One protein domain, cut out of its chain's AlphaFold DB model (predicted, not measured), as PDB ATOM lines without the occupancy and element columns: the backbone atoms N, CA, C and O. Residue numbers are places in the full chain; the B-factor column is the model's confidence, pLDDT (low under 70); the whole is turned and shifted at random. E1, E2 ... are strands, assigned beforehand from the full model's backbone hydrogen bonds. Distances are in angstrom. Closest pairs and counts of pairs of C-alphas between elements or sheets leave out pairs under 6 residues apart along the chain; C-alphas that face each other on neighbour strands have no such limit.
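This is residues 212 to 336 of the 339 residues of an uncharacterized protein of Phocaeicola vulgatus (UniProt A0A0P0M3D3). Two parts built of antiparallel strands sit partly face to face: the hairpin E1-E2 packs on the longer hairpin E3-E4 through E2 and E4, and next to them is a loose sandwich in which the hairpin E6-E7 crosses over part of the long, bent ribbon E5-E9-E8. Contact between the two parts is sparse, with E4 and E6 near each other. The 125 printed residues hold nine named strands, E1 to E9 in chain order, and no named helix; the class is all strand. The largest sheet has the order E5, E9, E8, antiparallel throughout. The whole is compact, with a radius of gyration of the C-alphas of 15.7 A and spans of 48 by 32 by 30 A.

E1, residues 221 to 225, and E2, residues 233 to 236, form a hairpin at 150 degrees, with N 225 and O 233 2.9 A apart. E3, residues 246 to 253, and E4, residues 256 to 264, form a hairpin at 152 degrees, with N 249 and O 261 2.8 A apart. The closest C-alphas of E2 and E4 are those of Phe 236 and Ile 259, 4.9 A. E5, residues 272 to 282, is antiparallel to E9, residues 320 to 331, at 172 degrees, with N 277 and O 325 2.9 A apart. E8, residues 312 to 315, and E9 form a hairpin, with N 314 and O 322 2.8 A apart. This sheet is twisted; E5 bends by 54 degrees at residue 275 and E9 by 68 degrees at residue 328. E6, residues 291 to 298, and E7, residues 301 to 309, form a hairpin at 157 degrees, with N 292 and O 308 2.8 A apart. The sheet E6 E7 and the sheet E5 E9 E8 make a sandwich, two sheets face to face, their strands at 66 degrees. The closest C-alphas of E7 and E9 are those of Gly 309 and Phe 325, 6.6 A. E7 bends by 55 degrees at residue 305 and runs on into E8 at 77 degrees. E1 and E5 are only just apart, at 8.3 A.

E1 begins at C-alpha 221, (163.102, 176.548, 154.898). From first to last C-alpha, E3 measures 22.6 A, E4 23.9 A, E5 30.8 A, E6 21.8 A and E7 22.7 A. E9, the longest strand with 12 residues, measures 32.0 A and ends at C-alpha 331, (145.054, 170.846, 162.407).

The C-alphas of Tyr 244 and Gly 318, the two farthest apart, are 48.0 A from each other. The printed part has no cut, and no link between named strands is long. The mean pLDDT of the printed part is 86.4; residues 229 and 336 are under 70.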
ATOM      1  N   SER A 212     144.579 163.171 149.390       77.94
ATOM      2  CA  SER A 212     145.099 164.208 150.285       77.94
ATOM      3  C   SER A 212     146.625 164.155 150.370       77.94
ATOM      4  O   SER A 212     147.279 165.179 150.181       77.94
ATOM      5  N   GLN A 213     147.183 162.957 150.565       79.50
ATOM      6  CA  GLN A 213     148.623 162.708 150.655       79.50
ATOM      7  C   GLN A 213     149.357 163.040 149.350       79.50
ATOM      8  O   GLN A 213     150.397 163.697 149.371       79.50
ATOM      9  N   LYS A 214     148.796 162.679 148.189       79.19
ATOM     10  CA  LYS A 214     149.366 163.022 146.872       79.19
ATOM     11  C   LYS A 214     149.484 164.533 146.656       79.19
ATOM     12  O   LYS A 214     150.372 165.001 145.945       79.19
ATOM     13  N   ASN A 215     148.589 165.301 147.267       81.00
ATOM     14  CA  ASN A 215     148.569 166.753 147.179       81.00
ATOM     15  C   ASN A 215     149.334 167.438 148.329       81.00
ATOM     16  O   ASN A 215     149.300 168.668 148.411       81.00
ATOM     17  N   GLU A 216     150.043 166.705 149.194       85.06
ATOM     18  CA  GLU A 216     150.848 167.291 150.273       85.06
ATOM     19  C   GLU A 216     151.955 168.214 149.751       85.06
ATOM     20  O   GLU A 216     152.569 168.005 148.698       85.06
ATOM     21  N   LEU A 217     152.239 169.265 150.521       88.12
ATOM     22  CA  LEU A 217     153.266 170.242 150.196       88.12
ATOM     23  C   LEU A 217     154.453 170.148 151.157       88.12
ATOM     24  O   LEU A 217     154.385 170.586 152.299       88.12
ATOM     25  N   TRP A 218     155.594 169.708 150.629       88.56
ATOM     26  CA  TRP A 218     156.855 169.635 151.377       88.56
ATOM     27  C   TRP A 218     157.678 170.926 151.277       88.56
ATOM     28  O   TRP A 218     158.289 171.182 150.239       88.56
ATOM     29  N   LEU A 219     157.698 171.768 152.310       88.88
ATOM     30  CA  LEU A 219     158.431 173.041 152.290       88.88
ATOM     31  C   LEU A 219     159.756 172.959 153.055       88.88
ATOM     32  O   LEU A 219     159.772 172.711 154.256       88.88
ATOM     33  N   ASN A 220     160.862 173.255 152.370       90.75
ATOM     34  CA  ASN A 220     162.184 173.365 152.986       90.75
ATOM     35  C   ASN A 220     162.494 174.833 153.270       90.75
ATOM     36  O   ASN A 220     162.536 175.640 152.338       90.75
ATOM     37  N   ALA A 221     162.706 175.191 154.537       89.00
ATOM     38  CA  ALA A 221     163.102 176.548 154.898       89.00
ATOM     39  C   ALA A 221     164.469 176.869 154.274       89.00
ATOM     40  O   ALA A 221     165.413 176.087 154.387       89.00
ATOM     41  N   LYS A 222     164.566 178.014 153.592       89.69
ATOM     42  CA  LYS A 222     165.765 178.416 152.845       89.69
ATOM     43  C   LYS A 222     166.323 179.753 153.287       89.69
ATOM     44  O   LYS A 222     167.537 179.933 153.303       89.69
ATOM     45  N   TYR A 223     165.434 180.684 153.598       88.69
ATOM     46  CA  TYR A 223     165.779 182.054 153.918       88.69
ATOM     47  C   TYR A 223     164.843 182.580 155.004       88.69
ATOM     48  O   TYR A 223     163.753 182.046 155.204       88.69
ATOM     49  N   TYR A 224     165.270 183.610 155.722       87.56
ATOM     50  CA  TYR A 224     164.421 184.311 156.674       87.56
ATOM     51  C   TYR A 224     164.688 185.808 156.597       87.56
ATOM     52  O   TYR A 224     165.803 186.230 156.291       87.56
ATOM     53  N   LEU A 225     163.668 186.605 156.896       86.31
ATOM     54  CA  LEU A 225     163.771 188.056 156.920       86.31
ATOM     55  C   LEU A 225     163.437 188.570 158.317       86.31
ATOM     56  O   LEU A 225     162.387 188.262 158.880       86.31
ATOM     57  N   ASN A 226     164.349 189.362 158.877       83.88
ATOM     58  CA  ASN A 226     164.134 190.055 160.137       83.88
ATOM     59  C   ASN A 226     163.803 191.525 159.848       83.88
ATOM     60  O   ASN A 226     164.682 192.297 159.474       83.88
ATOM     61  N   GLN A 227     162.539 191.904 160.044       75.06
ATOM     62  CA  GLN A 227     162.044 193.271 159.821       75.06
ATOM     63  C   GLN A 227     162.369 194.232 160.987       75.06
ATOM     64  O   GLN A 227     161.888 195.364 161.033       75.06
ATOM     65  N   GLY A 228     163.173 193.797 161.965       73.19
ATOM     66  CA  GLY A 228     163.561 194.567 163.147       73.19
ATOM     67  C   GLY A 228     162.483 194.565 164.230       73.19
ATOM     68  O   GLY A 228     162.700 194.031 165.316       73.19
ATOM     69  N   THR A 229     161.311 195.130 163.931       69.62
ATOM     70  CA  THR A 229     160.122 195.101 164.802       69.62
ATOM     71  C   THR A 229     159.040 194.241 164.164       69.62
ATOM     72  O   THR A 229     158.397 194.671 163.212       69.62
ATOM     73  N   GLY A 230     158.836 193.033 164.690       70.06
ATOM     74  CA  GLY A 230     157.819 192.102 164.204       70.06
ATOM     75  C   GLY A 230     158.278 190.642 164.251       70.06
ATOM     76  O   GLY A 230     159.389 190.362 164.708       70.06
ATOM     77  N   PRO A 231     157.424 189.705 163.807       74.69
ATOM     78  CA  PRO A 231     157.812 188.310 163.646       74.69
ATOM     79  C   PRO A 231     158.910 188.166 162.582       74.69
ATOM     80  O   PRO A 231     158.974 188.933 161.622       74.69
ATOM     81  N   ILE A 232     159.774 187.165 162.753       82.62
ATOM     82  CA  ILE A 232     160.718 186.753 161.710       82.62
ATOM     83  C   ILE A 232     159.928 185.990 160.649       82.62
ATOM     84  O   ILE A 232     159.256 185.007 160.960       82.62
ATOM     85  N   GLU A 233     160.021 186.429 159.399       85.56
ATOM     86  CA  GLU A 233     159.363 185.763 158.278       85.56
ATOM     87  C   GLU A 233     160.247 184.636 157.745       85.56
ATOM     88  O   GLU A 233     161.439 184.838 157.506       85.56
ATOM     89  N   LEU A 234     159.661 183.456 157.533       87.69
ATOM     90  CA  LEU A 234     160.339 182.310 156.936       87.69
ATOM     91  C   LEU A 234     159.984 182.190 155.454       87.69
ATOM     92  O   LEU A 234     158.822 182.277 155.064       87.69
ATOM     93  N   TYR A 235     161.005 181.929 154.645       91.19
ATOM     94  CA  TYR A 235     160.913 181.751 153.205       91.19
ATOM     95  C   TYR A 235     161.450 180.375 152.822       91.19
ATOM     96  O   TYR A 235     162.493 179.924 153.310       91.19
ATOM     97  N   PHE A 236     160.745 179.704 151.919       92.50
ATOM     98  CA  PHE A 236     161.017 178.320 151.549       92.50
ATOM     99  C   PHE A 236     161.602 178.214 150.141       92.50
ATOM    100  O   PHE A 236     161.452 179.119 149.314       92.50
ATOM    101  N   GLU A 237     162.282 177.102 149.862       93.81
ATOM    102  CA  GLU A 237     162.893 176.831 148.561       93.81
ATOM    103  C   GLU A 237     161.898 177.033 147.416       93.81
ATOM    104  O   GLU A 237     160.768 176.541 147.445       93.81
ATOM    105  N   ASN A 238     162.322 177.767 146.385       92.00
ATOM    106  CA  ASN A 238     161.496 177.958 145.208       92.00
ATOM    107  C   ASN A 238     161.352 176.643 144.456       92.00
ATOM    108  O   ASN A 238     162.309 176.116 143.892       92.00
ATOM    109  N   LYS A 239     160.119 176.164 144.415       85.56
ATOM    110  CA  LYS A 239     159.700 175.049 143.587       85.56
ATOM    111  C   LYS A 239     158.393 175.393 142.900       85.56
ATOM    112  O   LYS A 239     157.632 176.262 143.343       85.56
ATOM    113  N   GLU A 240     158.138 174.743 141.779       80.69
ATOM    114  CA  GLU A 240     156.795 174.729 141.223       80.69
ATOM    115  C   GLU A 240     155.934 173.792 142.063       80.69
ATOM    116  O   GLU A 240     156.334 172.678 142.395       80.69
ATOM    117  N   TYR A 241     154.769 174.286 142.466       83.06
ATOM    118  CA  TYR A 241     153.765 173.492 143.145       83.06
ATOM    119  C   TYR A 241     152.389 174.009 142.759       83.06
ATOM    120  O   TYR A 241     152.073 175.192 142.914       83.06
ATOM    121  N   SER A 242     151.566 173.090 142.284       77.00
ATOM    122  CA  SER A 242     150.136 173.268 142.127       77.00
ATOM    123  C   SER A 242     149.492 171.967 142.562       77.00
ATOM    124  O   SER A 242     149.865 170.908 142.068       77.00
ATOM    125  N   SER A 243     148.522 172.061 143.460       80.12
ATOM    126  CA  SER A 243     147.699 170.934 143.887       80.12
ATOM    127  C   SER A 243     146.231 171.226 143.628       80.12
ATOM    128  O   SER A 243     145.857 172.335 143.221       80.12
ATOM    129  N   TYR A 244     145.383 170.233 143.864       76.75
ATOM    130  CA  TYR A 244     143.942 170.441 143.891       76.75
ATOM    131  C   TYR A 244     143.537 171.466 144.969       76.75
ATOM    132  O   TYR A 244     142.735 172.364 144.705       76.75
ATOM    133  N   TYR A 245     144.173 171.418 146.144       80.25
ATOM    134  CA  TYR A 245     143.815 172.258 147.293       80.25
ATOM    135  C   TYR A 245     144.377 173.678 147.251       80.25
ATOM    136  O   TYR A 245     143.815 174.576 147.882       80.25
ATOM    137  N   GLY A 246     145.473 173.918 146.529       83.94
ATOM    138  CA  GLY A 246     146.149 175.205 146.609       83.94
ATOM    139  C   GLY A 246     147.254 175.444 145.591       83.94
ATOM    140  O   GLY A 246     147.575 174.621 144.734       83.94
ATOM    141  N   THR A 247     147.837 176.630 145.698       87.44
ATOM    142  CA  THR A 247     149.058 177.046 145.006       87.44
ATOM    143  C   THR A 247     150.004 177.701 145.998       87.44
ATOM    144  O   THR A 247     149.592 178.148 147.065       87.44
ATOM    145  N   VAL A 248     151.276 177.816 145.637       90.81
ATOM    146  CA  VAL A 248     152.248 178.575 146.432       90.81
ATOM    147  C   VAL A 248     152.289 180.036 145.991       90.81
ATOM    148  O   VAL A 248     152.248 180.330 144.797       90.81
ATOM    149  N   ASN A 249     152.396 180.946 146.954       89.38
ATOM    150  CA  ASN A 249     152.753 182.337 146.705       89.38
ATOM    151  C   ASN A 249     154.274 182.461 146.674       89.38
ATOM    152  O   ASN A 249     154.973 181.864 147.498       89.38
ATOM    153  N   LYS A 250     154.783 183.234 145.715       90.69
ATOM    154  CA  LYS A 250     156.214 183.483 145.552       90.69
ATOM    155  C   LYS A 250     156.518 184.953 145.794       90.69
ATOM    156  O   LYS A 250     155.808 185.817 145.287       90.69
ATOM    157  N   SER A 251     157.602 185.211 146.513       90.12
ATOM    158  CA  SER A 251     158.152 186.548 146.728       90.12
ATOM    159  C   SER A 251     159.572 186.605 146.180       90.12
ATOM    160  O   SER A 251     160.351 185.668 146.362       90.12
ATOM    161  N   SER A 252     159.909 187.703 145.507       91.50
ATOM    162  CA  SER A 252     161.272 187.976 145.049       91.50
ATOM    163  C   SER A 252     161.972 188.886 146.048       91.50
ATOM    164  O   SER A 252     161.510 189.996 146.304       91.50
ATOM    165  N   LEU A 253     163.083 188.402 146.590       86.38
ATOM    166  CA  LEU A 253     163.991 189.113 147.484       86.38
ATOM    167  C   LEU A 253     165.347 189.300 146.784       86.38
ATOM    168  O   LEU A 253     165.575 188.752 145.701       86.38
ATOM    169  N   SER A 254     166.262 190.059 147.392       85.81
ATOM    170  CA  SER A 254     167.619 190.263 146.858       85.81
ATOM    171  C   SER A 254     168.387 188.954 146.665       85.81
ATOM    172  O   SER A 254     169.201 188.842 145.751       85.81
ATOM    173  N   GLU A 255     168.102 187.952 147.493       85.25
ATOM    174  CA  GLU A 255     168.772 186.651 147.529       85.25
ATOM    175  C   GLU A 255     168.159 185.638 146.549       85.25
ATOM    176  O   GLU A 255     168.700 184.546 146.367       85.25
ATOM    177  N   GLY A 256     167.036 185.986 145.909       91.06
ATOM    178  CA  GLY A 256     166.341 185.140 144.947       91.06
ATOM    179  C   GLY A 256     164.823 185.160 145.101       91.06
ATOM    180  O   GLY A 256     164.243 185.916 145.877       91.06
ATOM    181  N   THR A 257     164.158 184.302 144.336       93.31
ATOM    182  CA  THR A 257     162.724 184.050 144.489       93.31
ATOM    183  C   THR A 257     162.529 182.897 145.461       93.31
ATOM    184  O   THR A 257     163.220 181.888 145.348       93.31
ATOM    185  N   PHE A 258     161.572 183.029 146.374       94.62
ATOM    186  CA  PHE A 258     161.247 182.035 147.396       94.62
ATOM    187  C   PHE A 258     159.738 181.848 147.505       94.62
ATOM    188  O   PHE A 258     158.965 182.716 147.097       94.62
ATOM    189  N   ILE A 259     159.310 180.724 148.077       93.19
ATOM    190  CA  ILE A 259     157.918 180.549 148.496       93.19
ATOM    191  C   ILE A 259     157.726 181.297 149.816       93.19
ATOM    192  O   ILE A 259     158.473 181.070 150.767       93.19
ATOM    193  N   SER A 260     156.729 182.175 149.864       89.38
ATOM    194  CA  SER A 260     156.390 182.998 151.034       89.38
ATOM    195  C   SER A 260     155.088 182.578 151.715       89.38
ATOM    196  O   SER A 260     154.794 183.024 152.818       89.38
ATOM    197  N   GLY A 261     154.300 181.708 151.082       87.69
ATOM    198  CA  GLY A 261     153.061 181.202 151.660       87.69
ATOM    199  C   GLY A 261     152.285 180.300 150.711       87.69
ATOM    200  O   GLY A 261     152.733 179.989 149.604       87.69
ATOM    201  N   ILE A 262     151.095 179.892 151.143       86.88
ATOM    202  CA  ILE A 262     150.194 179.007 150.400       86.88
ATOM    203  C   ILE A 262     148.858 179.730 150.220       86.88
ATOM    204  O   ILE A 262     148.319 180.288 151.171       86.88
ATOM    205  N   LYS A 263     148.320 179.712 148.999       85.69
ATOM    206  CA  LYS A 263     146.965 180.172 148.683       85.69
ATOM    207  C   LYS A 263     146.063 178.957 148.484       85.69
ATOM    208  O   LYS A 263     146.300 178.148 147.587       85.69
ATOM    209  N   THR A 264     145.021 178.845 149.296       83.19
ATOM    210  CA  THR A 264     143.984 177.817 149.164       83.19
ATOM    211  C   THR A 264     143.080 178.110 147.957       83.19
ATOM    212  O   THR A 264     142.764 179.263 147.652       83.19
ATOM    213  N   LYS A 265     142.672 177.067 147.223       78.88
ATOM    214  CA  LYS A 265     141.760 177.168 146.065       78.88
ATOM    215  C   LYS A 265     140.283 177.050 146.451       78.88
ATOM    216  O   LYS A 265     139.431 177.539 145.703       78.88
ATOM    217  N   GLY A 266     139.993 176.417 147.588       73.00
ATOM    218  CA  GLY A 266     138.649 176.193 148.124       73.00
ATOM    219  C   GLY A 266     138.361 177.005 149.388       73.00
ATOM    220  O   GLY A 266     139.272 177.519 150.031       73.00
ATOM    221  N   ASN A 267     137.074 177.112 149.721       72.38
ATOM    222  CA  ASN A 267     136.618 177.662 150.995       72.38
ATOM    223  C   ASN A 267     136.586 176.575 152.063       72.38
ATOM    224  O   ASN A 267     136.316 175.415 151.750       72.38
ATOM    225  N   SER A 268     136.778 176.982 153.315       76.88
ATOM    226  CA  SER A 268     136.709 176.104 154.481       76.88
ATOM    227  C   SER A 268     137.655 174.896 154.405       76.88
ATOM    228  O   SER A 268     137.289 173.789 154.795       76.88
ATOM    229  N   ILE A 269     138.868 175.107 153.886       79.62
ATOM    230  CA  ILE A 269     139.929 174.097 153.871       79.62
ATOM    231  C   ILE A 269     140.604 174.090 155.238       79.62
ATOM    232  O   ILE A 269     141.088 175.123 155.693       79.62
ATOM    233  N   LYS A 270     140.669 172.923 155.873       84.12
ATOM    234  CA  LYS A 270     141.519 172.715 157.042       84.12
ATOM    235  C   LYS A 270     142.911 172.304 156.595       84.12
ATOM    236  O   LYS A 270     143.061 171.471 155.703       84.12
ATOM    237  N   LEU A 271     143.921 172.902 157.204       85.31
ATOM    238  CA  LEU A 271     145.318 172.585 156.976       85.31
ATOM    239  C   LEU A 271     145.789 171.669 158.096       85.31
ATOM    240  O   LEU A 271     145.494 171.918 159.259       85.31
ATOM    241  N   ASN A 272     146.536 170.632 157.742       87.75
ATOM    242  CA  ASN A 272     147.255 169.817 158.705       87.75
ATOM    243  C   ASN A 272     148.753 170.031 158.484       87.75
ATOM    244  O   ASN A 272     149.227 169.952 157.347       87.75
ATOM    245  N   ALA A 273     149.475 170.369 159.546       88.31
ATOM    246  CA  ALA A 273     150.881 170.708 159.491       88.31
ATOM    247  C   ALA A 273     151.695 169.824 160.442       88.31
ATOM    248  O   ALA A 273     151.371 169.666 161.620       88.31
ATOM    249  N   SER A 274     152.809 169.319 159.920       91.94
ATOM    250  CA  SER A 274     153.845 168.625 160.678       91.94
ATOM    251  C   SER A 274     155.203 169.172 160.267       91.94
ATOM    252  O   SER A 274     155.409 169.537 159.106       91.94
ATOM    253  N   GLY A 275     156.148 169.230 161.196       91.62
ATOM    254  CA  GLY A 275     157.480 169.704 160.874       91.62
ATOM    255  C   GLY A 275     158.382 169.910 162.075       91.62
ATOM    256  O   GLY A 275     157.986 169.813 163.236       91.62
ATOM    257  N   LYS A 276     159.635 170.224 161.747       92.44
ATOM    258  CA  LYS A 276     160.671 170.569 162.709       92.44
ATOM    259  C   LYS A 276     161.416 171.803 162.232       92.44
ATOM    260  O   LYS A 276     162.024 171.792 161.164       92.44
ATOM    261  N   VAL A 277     161.394 172.854 163.040       88.88
ATOM    262  CA  VAL A 277     162.104 174.108 162.777       88.88
ATOM    263  C   VAL A 277     163.070 174.355 163.921       88.88
ATOM    264  O   VAL A 277     162.717 174.216 165.087       88.88
ATOM    265  N   SER A 278     164.317 174.689 163.601       89.75
ATOM    266  CA  SER A 278     165.318 175.066 164.599       89.75
ATOM    267  C   SER A 278     165.889 176.429 164.255       89.75
ATOM    268  O   SER A 278     166.331 176.652 163.130       89.75
ATOM    269  N   ILE A 279     165.853 177.341 165.222       87.94
ATOM    270  CA  ILE A 279     166.279 178.728 165.060       87.94
ATOM    271  C   ILE A 279     167.405 179.005 166.046       87.94
ATOM    272  O   ILE A 279     167.244 178.842 167.256       87.94
ATOM    273  N   HIS A 280     168.535 179.465 165.520       90.19
ATOM    274  CA  HIS A 280     169.583 180.080 166.322       90.19
ATOM    275  C   HIS A 280     169.256 181.563 166.517       90.19
ATOM    276  O   HIS A 280     168.944 182.261 165.553       90.19
ATOM    277  N   THR A 281     169.298 182.046 167.757       87.38
ATOM    278  CA  THR A 281     168.972 183.436 168.089       87.38
ATOM    279  C   THR A 281     169.905 184.019 169.145       87.38
ATOM    280  O   THR A 281     170.485 183.303 169.969       87.38
ATOM    281  N   LEU A 282     170.033 185.349 169.117       89.56
ATOM    282  CA  LEU A 282     170.761 186.145 170.096       89.56
ATOM    283  C   LEU A 282     169.774 187.027 170.870       89.56
ATOM    284  O   LEU A 282     169.214 187.968 170.314       89.56
ATOM    285  N   THR A 283     169.571 186.745 172.155       86.81
ATOM    286  CA  THR A 283     168.647 187.490 173.025       86.81
ATOM    287  C   THR A 283     169.244 187.694 174.413       86.81
ATOM    288  O   THR A 283     169.901 186.812 174.964       86.81
ATOM    289  N   SER A 284     169.009 188.872 174.996       88.12
ATOM    290  CA  SER A 284     169.419 189.207 176.367       88.12
ATOM    291  C   SER A 284     168.584 188.511 177.443       88.12
ATOM    292  O   SER A 284     168.957 188.534 178.613       88.12
ATOM    293  N   PHE A 285     167.454 187.911 177.065       87.75
ATOM    294  CA  PHE A 285     166.555 187.193 177.964       87.75
ATOM    295  C   PHE A 285     166.386 185.752 177.508       87.75
ATOM    296  O   PHE A 285     166.368 185.478 176.306       87.75
ATOM    297  N   TYR A 286     166.202 184.851 178.471       90.06
ATOM    298  CA  TYR A 286     165.847 183.469 178.177       90.06
ATOM    299  C   TYR A 286     164.513 183.429 177.403       90.06
ATOM    300  O   TYR A 286     163.530 183.995 177.890       90.06
ATOM    301  N   PRO A 287     164.447 182.805 176.213       90.19
ATOM    302  CA  PRO A 287     163.297 182.910 175.314       90.19
ATOM    303  C   PRO A 287     162.139 181.975 175.715       90.19
ATOM    304  O   PRO A 287     161.663 181.177 174.916       90.19
ATOM    305  N   SER A 288     161.648 182.085 176.954       89.69
ATOM    306  CA  SER A 288     160.607 181.203 177.516       89.69
ATOM    307  C   SER A 288     159.239 181.303 176.839       89.69
ATOM    308  O   SER A 288     158.388 180.460 177.095       89.69
ATOM    309  N   ASN A 289     159.018 182.332 176.020       87.75
ATOM    310  CA  ASN A 289     157.756 182.589 175.320       87.75
ATOM    311  C   ASN A 289     157.918 182.460 173.798       87.75
ATOM    312  O   ASN A 289     157.148 183.050 173.043       87.75
ATOM    313  N   ALA A 290     158.962 181.767 173.335       88.81
ATOM    314  CA  ALA A 290     159.168 181.552 171.914       88.81
ATOM    315  C   ALA A 290     158.025 180.709 171.328       88.81
ATOM    316  O   ALA A 290     157.702 179.640 171.843       88.81
ATOM    317  N   ALA A 291     157.439 181.190 170.237       89.94
ATOM    318  CA  ALA A 291     156.372 180.510 169.522       89.94
ATOM    319  C   ALA A 291     156.563 180.686 168.016       89.94
ATOM    320  O   ALA A 291     157.041 181.728 167.556       89.94
ATOM    321  N   MET A 292     156.170 179.670 167.257       88.06
ATOM    322  CA  MET A 292     156.011 179.749 165.816       88.06
ATOM    323  C   MET A 292     154.527 179.920 165.509       88.06
ATOM    324  O   MET A 292     153.715 179.062 165.856       88.06
ATOM    325  N   ILE A 293     154.183 181.037 164.871       87.38
ATOM    326  CA  ILE A 293     152.796 181.405 164.593       87.38
ATOM    327  C   ILE A 293     152.585 181.438 163.084       87.38
ATOM    328  O   ILE A 293     153.338 182.098 162.364       87.38
ATOM    329  N   ALA A 294     151.566 180.729 162.608       84.69
ATOM    330  CA  ALA A 294     151.120 180.809 161.224       84.69
ATOM    331  C   ALA A 294     149.865 181.675 161.142       84.69
ATOM    332  O   ALA A 294     148.950 181.509 161.947       84.69
ATOM    333  N   TYR A 295     149.807 182.553 160.142       85.38
ATOM    334  CA  TYR A 295     148.681 183.455 159.934       85.38
ATOM    335  C   TYR A 295     147.971 183.178 158.610       85.38
ATOM    336  O   TYR A 295     148.597 182.864 157.596       85.38
ATOM    337  N   TYR A 296     146.657 183.353 158.633       83.75
ATOM    338  CA  TYR A 296     145.775 183.423 157.488       83.75
ATOM    339  C   TYR A 296     145.415 184.884 157.251       83.75
ATOM    340  O   TYR A 296     144.972 185.569 158.168       83.75
ATOM    341  N   ILE A 297     145.593 185.356 156.020       77.12
ATOM    342  CA  ILE A 297     145.254 186.730 155.658       77.12
ATOM    343  C   ILE A 297     143.873 186.737 155.004       77.12
ATOM    344  O   ILE A 297     143.720 186.247 153.884       77.12
ATOM    345  N   GLU A 298     142.887 187.331 155.675       75.62
ATOM    346  CA  GLU A 298     141.531 187.535 155.151       75.62
ATOM    347  C   GLU A 298     141.236 189.031 155.117       75.62
ATOM    348  O   GLU A 298     141.357 189.711 156.129       75.62
ATOM    349  N   ASN A 299     140.895 189.578 153.947       76.00
ATOM    350  CA  ASN A 299     140.603 191.011 153.777       76.00
ATOM    351  C   ASN A 299     141.702 191.968 154.295       76.00
ATOM    352  O   ASN A 299     141.423 193.111 154.645       76.00
ATOM    353  N   GLY A 300     142.960 191.515 154.312       74.50
ATOM    354  CA  GLY A 300     144.105 192.285 154.812       74.50
ATOM    355  C   GLY A 300     144.346 192.172 156.321       74.50
ATOM    356  O   GLY A 300     145.294 192.778 156.814       74.50
ATOM    357  N   GLU A 301     143.541 191.392 157.045       78.88
ATOM    358  CA  GLU A 301     143.725 191.111 158.470       78.88
ATOM    359  C   GLU A 301     144.434 189.768 158.684       78.88
ATOM    360  O   GLU A 301     144.135 188.779 158.012       78.88
ATOM    361  N   ASN A 302     145.369 189.737 159.638       82.88
ATOM    362  CA  ASN A 302     146.082 188.526 160.038       82.88
ATOM    363  C   ASN A 302     145.273 187.773 161.100       82.88
ATOM    364  O   ASN A 302     145.136 188.246 162.226       82.88
ATOM    365  N   ASN A 303     144.805 186.578 160.758       84.19
ATOM    366  CA  ASN A 303     144.117 185.654 161.654       84.19
ATOM    367  C   ASN A 303     145.059 184.503 162.010       84.19
ATOM    368  O   ASN A 303     145.618 183.864 161.123       84.19
ATOM    369  N   GLU A 304     145.275 184.245 163.294       86.38
ATOM    370  CA  GLU A 304     146.129 183.141 163.744       86.38
ATOM    371  C   GLU A 304     145.513 181.786 163.358       86.38
ATOM    372  O   GLU A 304     144.340 181.537 163.616       86.38
ATOM    373  N   ILE A 305     146.308 180.927 162.714       85.31
ATOM    374  CA  ILE A 305     145.923 179.567 162.302       85.31
ATOM    375  C   ILE A 305     146.517 178.533 163.260       85.31
ATOM    376  O   ILE A 305     145.853 177.584 163.661       85.31
ATOM    377  N   PHE A 306     147.801 178.707 163.582       86.38
ATOM    378  CA  PHE A 306     148.578 177.790 164.405       86.38
ATOM    379  C   PHE A 306     149.451 178.579 165.365       86.38
ATOM    380  O   PHE A 306     150.071 179.563 164.958       86.38
ATOM    381  N   ASN A 307     149.571 178.081 166.593       90.38
ATOM    382  CA  ASN A 307     150.484 178.592 167.605       90.38
ATOM    383  C   ASN A 307     151.267 177.433 168.204       90.38
ATOM    384  O   ASN A 307     150.752 176.651 169.004       90.38
ATOM    385  N   ILE A 308     152.501 177.282 167.743       91.81
ATOM    386  CA  ILE A 308     153.352 176.151 168.082       91.81
ATOM    387  C   ILE A 308     154.405 176.638 169.069       91.81
ATOM    388  O   ILE A 308     155.295 177.418 168.722       91.81
ATOM    389  N   GLY A 309     154.299 176.173 170.312       92.12
ATOM    390  CA  GLY A 309     155.323 176.391 171.329       92.12
ATOM    391  C   GLY A 309     156.624 175.662 170.993       92.12
ATOM    392  O   GLY A 309     156.642 174.708 170.214       92.12
ATOM    393  N   TYR A 310     157.732 176.111 171.580       93.56
ATOM    394  CA  TYR A 310     158.998 175.390 171.465       93.56
ATOM    395  C   TYR A 310     158.919 174.024 172.161       93.56
ATOM    396  O   TYR A 310     158.272 173.856 173.194       93.56
ATOM    397  N   THR A 311     159.637 173.061 171.602       96.00
ATOM    398  CA  THR A 311     159.861 171.735 172.180       96.00
ATOM    399  C   THR A 311     161.127 171.722 173.032       96.00
ATOM    400  O   THR A 311     161.156 171.063 174.065       96.00
ATOM    401  N   ASP A 312     162.166 172.459 172.619       95.44
ATOM    402  CA  ASP A 312     163.435 172.533 173.348       95.44
ATOM    403  C   ASP A 312     164.144 173.886 173.167       95.44
ATOM    404  O   ASP A 312     163.998 174.549 172.135       95.44
ATOM    405  N   ILE A 313     164.923 174.290 174.178       95.25
ATOM    406  CA  ILE A 313     165.791 175.474 174.155       95.25
ATOM    407  C   ILE A 313     167.163 175.089 174.715       95.25
ATOM    408  O   ILE A 313     167.314 174.807 175.903       95.25
ATOM    409  N   ILE A 314     168.194 175.186 173.877       95.50
ATOM    410  CA  ILE A 314     169.586 174.916 174.247       95.50
ATOM    411  C   ILE A 314     170.350 176.239 174.326       95.50
ATOM    412  O   ILE A 314     170.466 176.962 173.334       95.50
ATOM    413  N   SER A 315     170.910 176.559 175.497       92.31
ATOM    414  CA  SER A 315     171.838 177.688 175.639       92.31
ATOM    415  C   SER A 315     173.228 177.299 175.141       92.31
ATOM    416  O   SER A 315     173.814 176.323 175.606       92.31
ATOM    417  N   ASN A 316     173.786 178.108 174.243       92.75
ATOM    418  CA  ASN A 316     175.156 177.952 173.747       92.75
ATOM    419  C   ASN A 316     176.166 178.807 174.543       92.75
ATOM    420  O   ASN A 316     177.321 178.938 174.138       92.75
ATOM    421  N   GLY A 317     175.732 179.414 175.654       86.19
ATOM    422  CA  GLY A 317     176.506 180.367 176.447       86.19
ATOM    423  C   GLY A 317     176.253 181.832 176.067       86.19
ATOM    424  O   GLY A 317     175.994 182.177 174.912       86.19
ATOM    425  N   GLY A 318     176.323 182.718 177.065       88.12
ATOM    426  CA  GLY A 318     176.010 184.141 176.899       88.12
ATOM    427  C   GLY A 318     174.557 184.370 176.463       88.12
ATOM    428  O   GLY A 318     173.639 183.762 177.005       88.12
ATOM    429  N   ASN A 319     174.361 185.229 175.460       92.44
ATOM    430  CA  ASN A 319     173.045 185.578 174.906       92.44
ATOM    431  C   ASN A 319     172.621 184.671 173.732       92.44
ATOM    432  O   ASN A 319     171.751 185.053 172.960       92.44
ATOM    433  N   SER A 320     173.261 183.512 173.549       95.62
ATOM    434  CA  SER A 320     173.087 182.639 172.380       95.62
ATOM    435  C   SER A 320     172.236 181.413 172.701       95.62
ATOM    436  O   SER A 320     172.557 180.661 173.625       95.62
ATOM    437  N   TYR A 321     171.183 181.187 171.911       94.38
ATOM    438  CA  TYR A 321     170.224 180.098 172.113       94.38
ATOM    439  C   TYR A 321     169.871 179.409 170.793       94.38
ATOM    440  O   TYR A 321     169.729 180.068 169.765       94.38
ATOM    441  N   ASN A 322     169.696 178.090 170.834       94.50
ATOM    442  CA  ASN A 322     169.021 177.319 169.795       94.50
ATOM    443  C   ASN A 322     167.636 176.929 170.305       94.50
ATOM    444  O   ASN A 322     167.529 176.328 171.370       94.50
ATOM    445  N   ILE A 323     166.595 177.278 169.558       93.69
ATOM    446  CA  ILE A 323     165.202 176.977 169.889       93.69
ATOM    447  C   ILE A 323     164.678 176.001 168.844       93.69
ATOM    448  O   ILE A 323     164.791 176.270 167.647       93.69
ATOM    449  N   THR A 324     164.099 174.890 169.285       94.81
ATOM    450  CA  THR A 324     163.513 173.873 168.412       94.81
ATOM    451  C   THR A 324     162.004 173.835 168.596       94.81
ATOM    452  O   THR A 324     161.515 173.750 169.717       94.81
ATOM    453  N   PHE A 325     161.279 173.860 167.481       93.38
ATOM    454  CA  PHE A 325     159.836 173.675 167.383       93.38
ATOM    455  C   PHE A 325     159.587 172.379 166.622       93.38
ATOM    456  O   PHE A 325     159.990 172.263 165.463       93.38
ATOM    457  N   GLU A 326     158.958 171.407 167.265       94.62
ATOM    458  CA  GLU A 326     158.586 170.125 166.677       94.62
ATOM    459  C   GLU A 326     157.094 169.904 166.897       94.62
ATOM    460  O   GLU A 326     156.586 170.053 168.010       94.62
ATOM    461  N   PHE A 327     156.386 169.622 165.809       93.19
ATOM    462  CA  PHE A 327     154.936 169.526 165.792       93.19
ATOM    463  C   PHE A 327     154.501 168.457 164.793       93.19
ATOM    464  O   PHE A 327     155.081 168.323 163.714       93.19
ATOM    465  N   GLU A 328     153.479 167.696 165.163       93.38
ATOM    466  CA  GLU A 328     152.963 166.585 164.372       93.38
ATOM    467  C   GLU A 328     151.438 166.642 164.369       93.38
ATOM    468  O   GLU A 328     150.809 166.683 165.426       93.38
ATOM    469  N   GLY A 329     150.848 166.661 163.176       88.94
ATOM    470  CA  GLY A 329     149.405 166.543 163.016       88.94
ATOM    471  C   GLY A 329     148.612 167.763 163.493       88.94
ATOM    472  O   GLY A 329     147.466 167.599 163.911       88.94
ATOM    473  N   VAL A 330     149.196 168.968 163.495       88.88
ATOM    474  CA  VAL A 330     148.496 170.170 163.968       88.88
ATOM    475  C   VAL A 330     147.466 170.592 162.923       88.88
ATOM    476  O   VAL A 330     147.826 171.017 161.826       88.88
ATOM    477  N   GLU A 331     146.184 170.475 163.267       88.38
ATOM    478  CA  GLU A 331     145.054 170.846 162.407       88.38
ATOM    479  C   GLU A 331     144.615 172.298 162.644       88.38
ATOM    480  O   GLU A 331     144.550 172.757 163.785       88.38
ATOM    481  N   SER A 332     144.331 173.027 161.564       85.81
ATOM    482  CA  SER A 332     143.822 174.393 161.627       85.81
ATOM    483  C   SER A 332     142.306 174.448 161.739       85.81
ATOM    484  O   SER A 332     141.587 173.551 161.288       85.81
ATOM    485  N   ASP A 333     141.808 175.604 162.169       80.88
ATOM    486  CA  ASP A 333     140.452 176.012 161.817       80.88
ATOM    487  C   ASP A 333     140.276 176.133 160.291       80.88
ATOM    488  O   ASP A 333     141.232 176.197 159.511       80.88
ATOM    489  N   SER A 334     139.022 176.129 159.844       78.25
ATOM    490  CA  SER A 334     138.663 176.198 158.427       78.25
ATOM    491  C   SER A 334     139.100 177.523 157.788       78.25
ATOM    492  O   SER A 334     138.625 178.587 158.173       78.25
ATOM    493  N   VAL A 335     139.933 177.447 156.750       75.94
ATOM    494  CA  VAL A 335     140.496 178.593 156.022       75.94
ATOM    495  C   VAL A 335     139.708 178.873 154.736       75.94
ATOM    496  O   VAL A 335     139.429 177.957 153.958       75.94
ATOM    497  N   ASN A 336     139.353 180.134 154.471       68.81
ATOM    498  CA  ASN A 336     138.592 180.520 153.277       68.81
ATOM    499  C   ASN A 336     139.484 180.811 152.057       68.81
ATOM    500  O   ASN A 336     140.681 181.091 152.164       68.81
TER     501      ASN A 336